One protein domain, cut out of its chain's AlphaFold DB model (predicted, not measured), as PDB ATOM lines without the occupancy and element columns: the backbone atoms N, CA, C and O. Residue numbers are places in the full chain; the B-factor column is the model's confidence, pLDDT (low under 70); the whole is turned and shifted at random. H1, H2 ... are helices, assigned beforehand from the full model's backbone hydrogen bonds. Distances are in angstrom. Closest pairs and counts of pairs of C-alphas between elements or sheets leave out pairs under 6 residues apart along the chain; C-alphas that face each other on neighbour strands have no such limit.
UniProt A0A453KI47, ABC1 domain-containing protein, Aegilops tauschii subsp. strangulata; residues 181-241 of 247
ATOM      1  N   ARG A 181       3.409 -22.093 -10.931       92.12
ATOM      2  CA  ARG A 181       4.085 -20.807 -11.116       92.12
ATOM      3  C   ARG A 181       4.030 -19.941  -9.855       92.12
ATOM      4  O   ARG A 181       5.049 -19.373  -9.480       92.12
ATOM      5  N   ASP A 182       2.892 -19.882  -9.170       90.31
ATOM      6  CA  ASP A 182       2.743 -19.116  -7.925       90.31
ATOM      7  C   ASP A 182       3.602 -19.712  -6.790       90.31
ATOM      8  O   ASP A 182       4.213 -18.983  -6.000       90.31
ATOM      9  N   ARG A 183       3.729 -21.046  -6.744       92.12
ATOM     10  CA  ARG A 183       4.653 -21.736  -5.827       92.12
ATOM     11  C   ARG A 183       6.121 -21.464  -6.168       92.12
ATOM     12  O   ARG A 183       6.908 -21.197  -5.263       92.12
ATOM     13  N   LEU A 184       6.489 -21.463  -7.453       92.19
ATOM     14  CA  LEU A 184       7.831 -21.065  -7.899       92.19
ATOM     15  C   LEU A 184       8.127 -19.615  -7.512       92.19
ATOM     16  O   LEU A 184       9.191 -19.333  -6.975       92.19
ATOM     17  N   LEU A 185       7.176 -18.701  -7.704       90.88
ATOM     18  CA  LEU A 185       7.332 -17.306  -7.294       90.88
ATOM     19  C   LEU A 185       7.550 -17.188  -5.777       90.88
ATOM     20  O   LEU A 185       8.432 -16.455  -5.334       90.88
ATOM     21  N   SER A 186       6.804 -17.962  -4.988       91.19
ATOM     22  CA  SER A 186       6.979 -18.034  -3.532       91.19
ATOM     23  C   SER A 186       8.371 -18.546  -3.143       91.19
ATOM     24  O   SER A 186       8.992 -17.994  -2.235       91.19
ATOM     25  N   LEU A 187       8.895 -19.549  -3.858       93.06
ATOM     26  CA  LEU A 187      10.268 -20.031  -3.687       93.06
ATOM     27  C   LEU A 187      11.292 -18.930  -3.996       93.06
ATOM     28  O   LEU A 187      12.213 -18.718  -3.211       93.06
ATOM     29  N   PHE A 188      11.123 -18.201  -5.102       89.50
ATOM     30  CA  PHE A 188      12.008 -17.090  -5.463       89.50
ATOM     31  C   PHE A 188      12.033 -15.998  -4.388       89.50
ATOM     32  O   PHE A 188      13.113 -15.550  -4.003       89.50
ATOM     33  N   TYR A 189      10.871 -15.607  -3.856       89.38
ATOM     34  CA  TYR A 189      10.803 -14.656  -2.743       89.38
ATOM     35  C   TYR A 189      11.485 -15.192  -1.481       89.38
ATOM     36  O   TYR A 189      12.234 -14.460  -0.841       89.38
ATOM     37  N   ALA A 190      11.301 -16.472  -1.156       92.19
ATOM     38  CA  ALA A 190      11.953 -17.094  -0.006       92.19
ATOM     39  C   ALA A 190      13.489 -17.085  -0.118       92.19
ATOM     40  O   ALA A 190      14.181 -16.802   0.861       92.19
ATOM     41  N   VAL A 191      14.021 -17.360  -1.315       90.12
ATOM     42  CA  VAL A 191      15.462 -17.278  -1.603       90.12
ATOM     43  C   VAL A 191      15.958 -15.839  -1.483       90.12
ATOM     44  O   VAL A 191      16.994 -15.599  -0.867       90.12
ATOM     45  N   TYR A 192      15.209 -14.877  -2.029       86.81
ATOM     46  CA  TYR A 192      15.544 -13.454  -1.956       86.81
ATOM     47  C   TYR A 192      15.601 -12.936  -0.511       86.81
ATOM     48  O   TYR A 192      16.530 -12.220  -0.143       86.81
ATOM     49  N   GLU A 193      14.648 -13.348   0.326       89.50
ATOM     50  CA  GLU A 193      14.604 -13.023   1.757       89.50
ATOM     51  C   GLU A 193      15.630 -13.804   2.595       89.50
ATOM     52  O   GLU A 193      15.776 -13.534   3.787       89.50
ATOM     53  N   LYS A 194      16.344 -14.763   1.988       88.94
ATOM     54  CA  LYS A 194      17.274 -15.686   2.657       88.94
ATOM     55  C   LYS A 194      16.637 -16.468   3.814       88.94
ATOM     56  O   LYS A 194      17.296 -16.778   4.804       88.94
ATOM     57  N   ASP A 195      15.362 -16.830   3.674       92.19
ATOM     58  CA  ASP A 195      14.619 -17.587   4.685       92.19
ATOM     59  C   ASP A 195      14.589 -19.083   4.332       92.19
ATOM     60  O   ASP A 195      13.762 -19.553   3.542       92.19
ATOM     61  N   ALA A 196      15.480 -19.862   4.955       91.94
ATOM     62  CA  ALA A 196      15.570 -21.302   4.722       91.94
ATOM     63  C   ALA A 196      14.278 -22.067   5.071       91.94
ATOM     64  O   ALA A 196      13.999 -23.100   4.461       91.94
ATOM     65  N   ASN A 197      13.466 -21.581   6.019       92.62
ATOM     66  CA  ASN A 197      12.200 -22.235   6.357       92.62
ATOM     67  C   ASN A 197      11.173 -22.043   5.245       92.62
ATOM     68  O   ASN A 197      10.511 -23.007   4.853       92.62
ATOM     69  N   LYS A 198      11.064 -20.820   4.711       93.69
ATOM     70  CA  LYS A 198      10.193 -20.542   3.565       93.69
ATOM     71  C   LYS A 198      10.646 -21.306   2.323       93.69
ATOM     72  O   LYS A 198       9.793 -21.840   1.622       93.69
ATOM     73  N   VAL A 199      11.956 -21.436   2.092       93.56
ATOM     74  CA  VAL A 199      12.497 -22.233   0.976       93.56
ATOM     75  C   VAL A 199      12.110 -23.704   1.110       93.56
ATOM     76  O   VAL A 199      11.559 -24.268   0.172       93.56
ATOM     77  N   ILE A 200      12.325 -24.324   2.276       93.06
ATOM     78  CA  ILE A 200      11.934 -25.726   2.502       93.06
ATOM     79  C   ILE A 200      10.434 -25.916   2.306       93.06
ATOM     80  O   ILE A 200      10.023 -26.853   1.626       93.06
ATOM     81  N   LYS A 201       9.618 -25.020   2.870       92.88
ATOM     82  CA  LYS A 201       8.167 -25.074   2.696       92.88
ATOM     83  C   LYS A 201       7.793 -25.002   1.215       92.88
ATOM     84  O   LYS A 201       7.025 -25.838   0.759       92.88
ATOM     85  N   ALA A 202       8.378 -24.068   0.467       92.38
ATOM     86  CA  ALA A 202       8.126 -23.917  -0.961       92.38
ATOM     87  C   ALA A 202       8.576 -25.146  -1.776       92.38
ATOM     88  O   ALA A 202       7.890 -25.533  -2.717       92.38
ATOM     89  N   LEU A 203       9.682 -25.800  -1.403       92.12
ATOM     90  CA  LEU A 203      10.139 -27.045  -2.035       92.12
ATOM     91  C   LEU A 203       9.202 -28.229  -1.757       92.12
ATOM     92  O   LEU A 203       8.963 -29.029  -2.659       92.12
ATOM     93  N   ILE A 204       8.649 -28.329  -0.544       92.06
ATOM     94  CA  ILE A 204       7.618 -29.327  -0.208       92.06
ATOM     95  C   ILE A 204       6.341 -29.050  -1.003       92.06
ATOM     96  O   ILE A 204       5.756 -29.953  -1.589       92.06
ATOM     97  N   ASP A 205       5.940 -27.784  -1.059       91.50
ATOM     98  CA  ASP A 205       4.783 -27.312  -1.808       91.50
ATOM     99  C   ASP A 205       4.897 -27.614  -3.314       91.50
ATOM    100  O   ASP A 205       3.900 -27.924  -3.963       91.50
ATOM    101  N   LEU A 206       6.108 -27.548  -3.868       91.38
ATOM    102  CA  LEU A 206       6.421 -27.931  -5.248       91.38
ATOM    103  C   LEU A 206       6.558 -29.447  -5.452       91.38
ATOM    104  O   LEU A 206       6.877 -29.865  -6.560       91.38
ATOM    105  N   GLU A 207       6.368 -30.254  -4.404       90.06
ATOM    106  CA  GLU A 207       6.585 -31.710  -4.389       90.06
ATOM    107  C   GLU A 207       8.030 -32.129  -4.730       90.06
ATOM    108  O   GLU A 207       8.328 -33.309  -4.905       90.06
ATOM    109  N   ALA A 208       8.959 -31.168  -4.750       88.06
ATOM    110  CA  ALA A 208      10.383 -31.386  -4.994       88.06
ATOM    111  C   ALA A 208      11.105 -31.962  -3.764       88.06
ATOM    112  O   ALA A 208      12.193 -32.526  -3.885       88.06
ATOM    113  N   LEU A 209      10.511 -31.816  -2.577       87.62
ATOM    114  CA  LEU A 209      11.014 -32.374  -1.330       87.62
ATOM    115  C   LEU A 209       9.897 -33.121  -0.601       87.62
ATOM    116  O   LEU A 209       8.896 -32.529  -0.205       87.62
ATOM    117  N   GLN A 210      10.095 -34.416  -0.369       84.50
ATOM    118  CA  GLN A 210       9.192 -35.208   0.463       84.50
ATOM    119  C   GLN A 210       9.536 -34.988   1.946       84.50
ATOM    120  O   GLN A 210      10.695 -35.164   2.334       84.50
ATOM    121  N   PRO A 211       8.574 -34.595   2.800       80.75
ATOM    122  CA  PRO A 211       8.831 -34.346   4.212       80.75
ATOM    123  C   PRO A 211       8.937 -35.672   4.978       80.75
ATOM    124  O   PRO A 211       7.981 -36.134   5.596       80.75
ATOM    125  N   THR A 212      10.109 -36.302   4.937       77.62
ATOM    126  CA  THR A 212      10.394 -37.535   5.683       77.62
ATOM    127  C   THR A 212      11.424 -37.287   6.782       77.62
ATOM    128  O   THR A 212      12.547 -36.877   6.495       77.62
ATOM    129  N   GLY A 213      11.068 -37.593   8.033       81.31
ATOM    130  CA  GLY A 213      11.984 -37.509   9.176       81.31
ATOM    131  C   GLY A 213      12.352 -36.077   9.592       81.31
ATOM    132  O   GLY A 213      11.559 -35.148   9.446       81.31
ATOM    133  N   ASP A 214      13.553 -35.905  10.158       84.62
ATOM    134  CA  ASP A 214      14.079 -34.599  10.575       84.62
ATOM    135  C   ASP A 214      14.673 -33.829   9.385       84.62
ATOM    136  O   ASP A 214      15.684 -34.222   8.806       84.62
ATOM    137  N   LEU A 215      14.064 -32.687   9.055       86.44
ATOM    138  CA  LEU A 215      14.512 -31.796   7.980       86.44
ATOM    139  C   LEU A 215      15.621 -30.820   8.411       86.44
ATOM    140  O   LEU A 215      16.076 -30.014   7.599       86.44
ATOM    141  N   SER A 216      16.081 -30.857   9.663       87.50
ATOM    142  CA  SER A 216      17.138 -29.963  10.161       87.50
ATOM    143  C   SER A 216      18.452 -30.032   9.365       87.50
ATOM    144  O   SER A 216      19.033 -28.970   9.124       87.50
ATOM    145  N   PRO A 217      18.934 -31.205   8.899       88.19
ATOM    146  CA  PRO A 217      20.101 -31.275   8.020       88.19
ATOM    147  C   PRO A 217      19.873 -30.548   6.692       88.19
ATOM    148  O   PRO A 217      20.702 -29.731   6.301       88.19
ATOM    149  N   VAL A 218      18.718 -30.771   6.055       88.19
ATOM    150  CA  VAL A 218      18.337 -30.110   4.796       88.19
ATOM    151  C   VAL A 218      18.261 -28.597   4.992       88.19
ATOM    152  O   VAL A 218      18.810 -27.845   4.191       88.19
ATOM    153  N   ARG A 219      17.662 -28.141   6.099       89.31
ATOM    154  CA  ARG A 219      17.590 -26.717   6.451       89.31
ATOM    155  C   ARG A 219      18.968 -26.083   6.562       89.31
ATOM    156  O   ARG A 219      19.165 -24.997   6.028       89.31
ATOM    157  N   ARG A 220      19.919 -26.748   7.226       88.50
ATOM    158  CA  ARG A 220      21.299 -26.251   7.336       88.50
ATOM    159  C   ARG A 220      21.971 -26.144   5.969       88.50
ATOM    160  O   ARG A 220      22.618 -25.138   5.709       88.50
ATOM    161  N   SER A 221      21.784 -27.133   5.093       89.25
ATOM    162  CA  SER A 221      22.308 -27.083   3.724       89.25
ATOM    163  C   SER A 221      21.705 -25.929   2.927       89.25
ATOM    164  O   SER A 221      22.444 -25.158   2.327       89.25
ATOM    165  N   VAL A 222      20.380 -25.761   2.967       90.56
ATOM    166  CA  VAL A 222      19.692 -24.644   2.305       90.56
ATOM    167  C   VAL A 222      20.202 -23.304   2.835       90.56
ATOM    168  O   VAL A 222      20.556 -22.443   2.037       90.56
ATOM    169  N   GLN A 223      20.306 -23.136   4.157       89.56
ATOM    170  CA  GLN A 223      20.823 -21.902   4.754       89.56
ATOM    171  C   GLN A 223      22.253 -21.607   4.290       89.56
ATOM    172  O   GLN A 223      22.536 -20.496   3.857       89.56
ATOM    173  N   TYR A 224      23.126 -22.617   4.286       88.38
ATOM    174  CA  TYR A 224      24.487 -22.475   3.775       88.38
ATOM    175  C   TYR A 224      24.510 -22.009   2.311       88.38
ATOM    176  O   TYR A 224      25.293 -21.124   1.964       88.38
ATOM    177  N   PHE A 225      23.647 -22.554   1.447       88.31
ATOM    178  CA  PHE A 225      23.532 -22.085   0.064       88.31
ATOM    179  C   PHE A 225      23.045 -20.634  -0.019       88.31
ATOM    180  O   PHE A 225      23.618 -19.858  -0.776       88.31
ATOM    181  N   LEU A 226      22.036 -20.245   0.766       87.69
ATOM    182  CA  LEU A 226      21.496 -18.877   0.783       87.69
ATOM    183  C   LEU A 226      22.525 -17.842   1.258       87.69
ATOM    184  O   LEU A 226      22.601 -16.736   0.713       87.69
ATOM    185  N   ASP A 227      23.343 -18.207   2.243       85.12
ATOM    186  CA  ASP A 227      24.393 -17.341   2.779       85.12
ATOM    187  C   ASP A 227      25.518 -17.125   1.756       85.12
ATOM    188  O   ASP A 227      26.072 -16.027   1.668       85.12
ATOM    189  N   ASN A 228      25.798 -18.139   0.928       82.31
ATOM    190  CA  ASN A 228      26.896 -18.136  -0.043       82.31
ATOM    191  C   ASN A 228      26.482 -17.842  -1.495       82.31
ATOM    192  O   ASN A 228      27.329 -17.766  -2.384       82.31
ATOM    193  N   LEU A 229      25.192 -17.627  -1.757       71.62
ATOM    194  CA  LEU A 229      24.652 -17.449  -3.111       71.62
ATOM    195  C   LEU A 229      25.229 -16.220  -3.842       71.62
ATOM    196  O   LEU A 229      25.242 -16.176  -5.066       71.62
ATOM    197  N   LEU A 230      25.719 -15.231  -3.086       56.31
ATOM    198  CA  LEU A 230      26.328 -13.994  -3.598       56.31
ATOM    199  C   LEU A 230      27.858 -13.953  -3.448       56.31
ATOM    200  O   LEU A 230      28.485 -13.035  -3.972       56.31
ATOM    201  N   SER A 231      28.462 -14.899  -2.720       56.19
ATOM    202  CA  SER A 231      29.916 -14.941  -2.491       56.19
ATOM    203  C   SER A 231      30.660 -15.769  -3.541       56.19
ATOM    204  O   SER A 231      31.883 -15.681  -3.630       56.19
ATOM    205  N   GLN A 232      29.944 -16.527  -4.375       52.22
ATOM    206  CA  GLN A 232      30.528 -17.204  -5.528       52.22
ATOM    207  C   GLN A 232      30.658 -16.234  -6.707       52.22
ATOM    208  O   GLN A 232      29.766 -16.103  -7.543       52.22
ATOM    209  N   SER A 233      31.801 -15.555  -6.804       45.97
ATOM    210  CA  SER A 233      32.280 -15.085  -8.104       45.97
ATOM    211  C   SER A 233      32.539 -16.316  -8.981       45.97
ATOM    212  O   SER A 233      33.242 -17.214  -8.516       45.97
ATOM    213  N   PRO A 234      31.985 -16.404 -10.206       48.88
ATOM    214  CA  PRO A 234      32.206 -17.563 -11.058       48.88
ATOM    215  C   PRO A 234      33.697 -17.670 -11.365       48.88
ATOM    216  O   PRO A 234      34.258 -16.836 -12.079       48.88
ATOM    217  N   ASP A 235      34.336 -18.686 -10.792       47.72
ATOM    218  CA  ASP A 235      35.706 -19.027 -11.117       47.72
ATOM    219  C   ASP A 235      35.720 -19.509 -12.572       47.72
ATOM    220  O   ASP A 235      35.150 -20.550 -12.930       47.72
ATOM    221  N   GLN A 236      36.290 -18.683 -13.452       49.00
ATOM    222  CA  GLN A 236      36.290 -18.934 -14.893       49.00
ATOM    223  C   GLN A 236      36.957 -20.277 -15.216       49.00
ATOM    224  O   GLN A 236      36.547 -20.942 -16.165       49.00
ATOM    225  N   GLN A 237      37.917 -20.716 -14.395       42.84
ATOM    226  CA  GLN A 237      38.613 -21.990 -14.570       42.84
ATOM    227  C   GLN A 237      37.724 -23.205 -14.272       42.84
ATOM    228  O   GLN A 237      37.732 -24.154 -15.055       42.84
ATOM    229  N   GLN A 238      36.900 -23.176 -13.218       42.41
ATOM    230  CA  GLN A 238      35.950 -24.266 -12.941       42.41
ATOM    231  C   GLN A 238      34.822 -24.328 -13.969       42.41
ATOM    232  O   GLN A 238      34.400 -25.415 -14.359       42.41
ATOM    233  N   THR A 239      34.362 -23.169 -14.441       41.47
ATOM    234  CA  THR A 239      33.299 -23.103 -15.451       41.47
ATOM    235  C   THR A 239      33.786 -23.670 -16.789       41.47
ATOM    236  O   THR A 239      33.081 -24.455 -17.409       41.47
ATOM    237  N   LEU A 240      35.021 -23.358 -17.202       42.06
ATOM    238  CA  LEU A 240      35.641 -23.938 -18.402       42.06
ATOM    239  C   LEU A 240      35.928 -25.442 -18.247       42.06
ATOM    240  O   LEU A 240      35.699 -26.204 -19.184       42.06
ATOM    241  N   ALA A 241      36.352 -25.891 -17.062       40.94
ATOM    242  CA  ALA A 241      36.584 -27.310 -16.782       40.94
ATOM    243  C   ALA A 241      35.290 -28.148 -16.785       40.94
ATOM    244  O   ALA A 241      35.314 -29.309 -17.185       40.94
TER     245      ALA A 241
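AT A GLANCE: This is residues 181 to 241 of the 247 residues of the protein "ABC1 domain-containing protein" of Aegilops tauschii subsp. strangulata (UniProt A0A453KI47). The longest helix, H3, crosses one end of a helical hairpin of H1 and H2, and beyond H3 a tail, residues 230 to 241 with the small helix H4, sticks out from this body. The printed part has 61 residues with four named helices, H1 to H4 in chain order, and no named strand: all helix. It is loose, with a radius of gyration of the C-alphas of 13.6 A and spans of 37 by 26 by 20 A.

HOW THE PARTS SIT: H3, residues 216 to 228, touches H2, residues 196 to 205, at a steep tilt of 64 degrees, opposite ways; their closest C-alphas, of Gln 223 and Ala 196, are 5.3 A apart. H2 touches H1, residues 181 to 192, in a hairpin with a shallow tilt of 14 degrees; their closest C-alphas, of Ala 202 and Leu 187, are 5.2 A apart. H1 and H3 are close but not clearly touching, with the C-alphas of Val 191 and Leu 226 closest at 6.7 A. H4, residues 236 to 241, is apart from H1, H2 and H3. In H1, H2, H3 and H4 every O i to N i+4 pair is within hydrogen-bond range.

IN THESE COORDINATES: H3 measures 18.4 A from C-alpha 216 at (17.138, -29.963, 10.161) to C-alpha 228, H1 16.4 A from C-alpha 181 at (4.085, -20.807, -11.116), H2 14.0 A, and H4 8.6 A, ending at C-alpha 241 at (36.584, -27.310, -16.782).

THE WHOLE: The C-alphas farthest apart, of Gly 213 and Gln 236, are 38.9 A apart. The printed part has no cut and no long link. Residues 230 to 241 are under pLDDT 70.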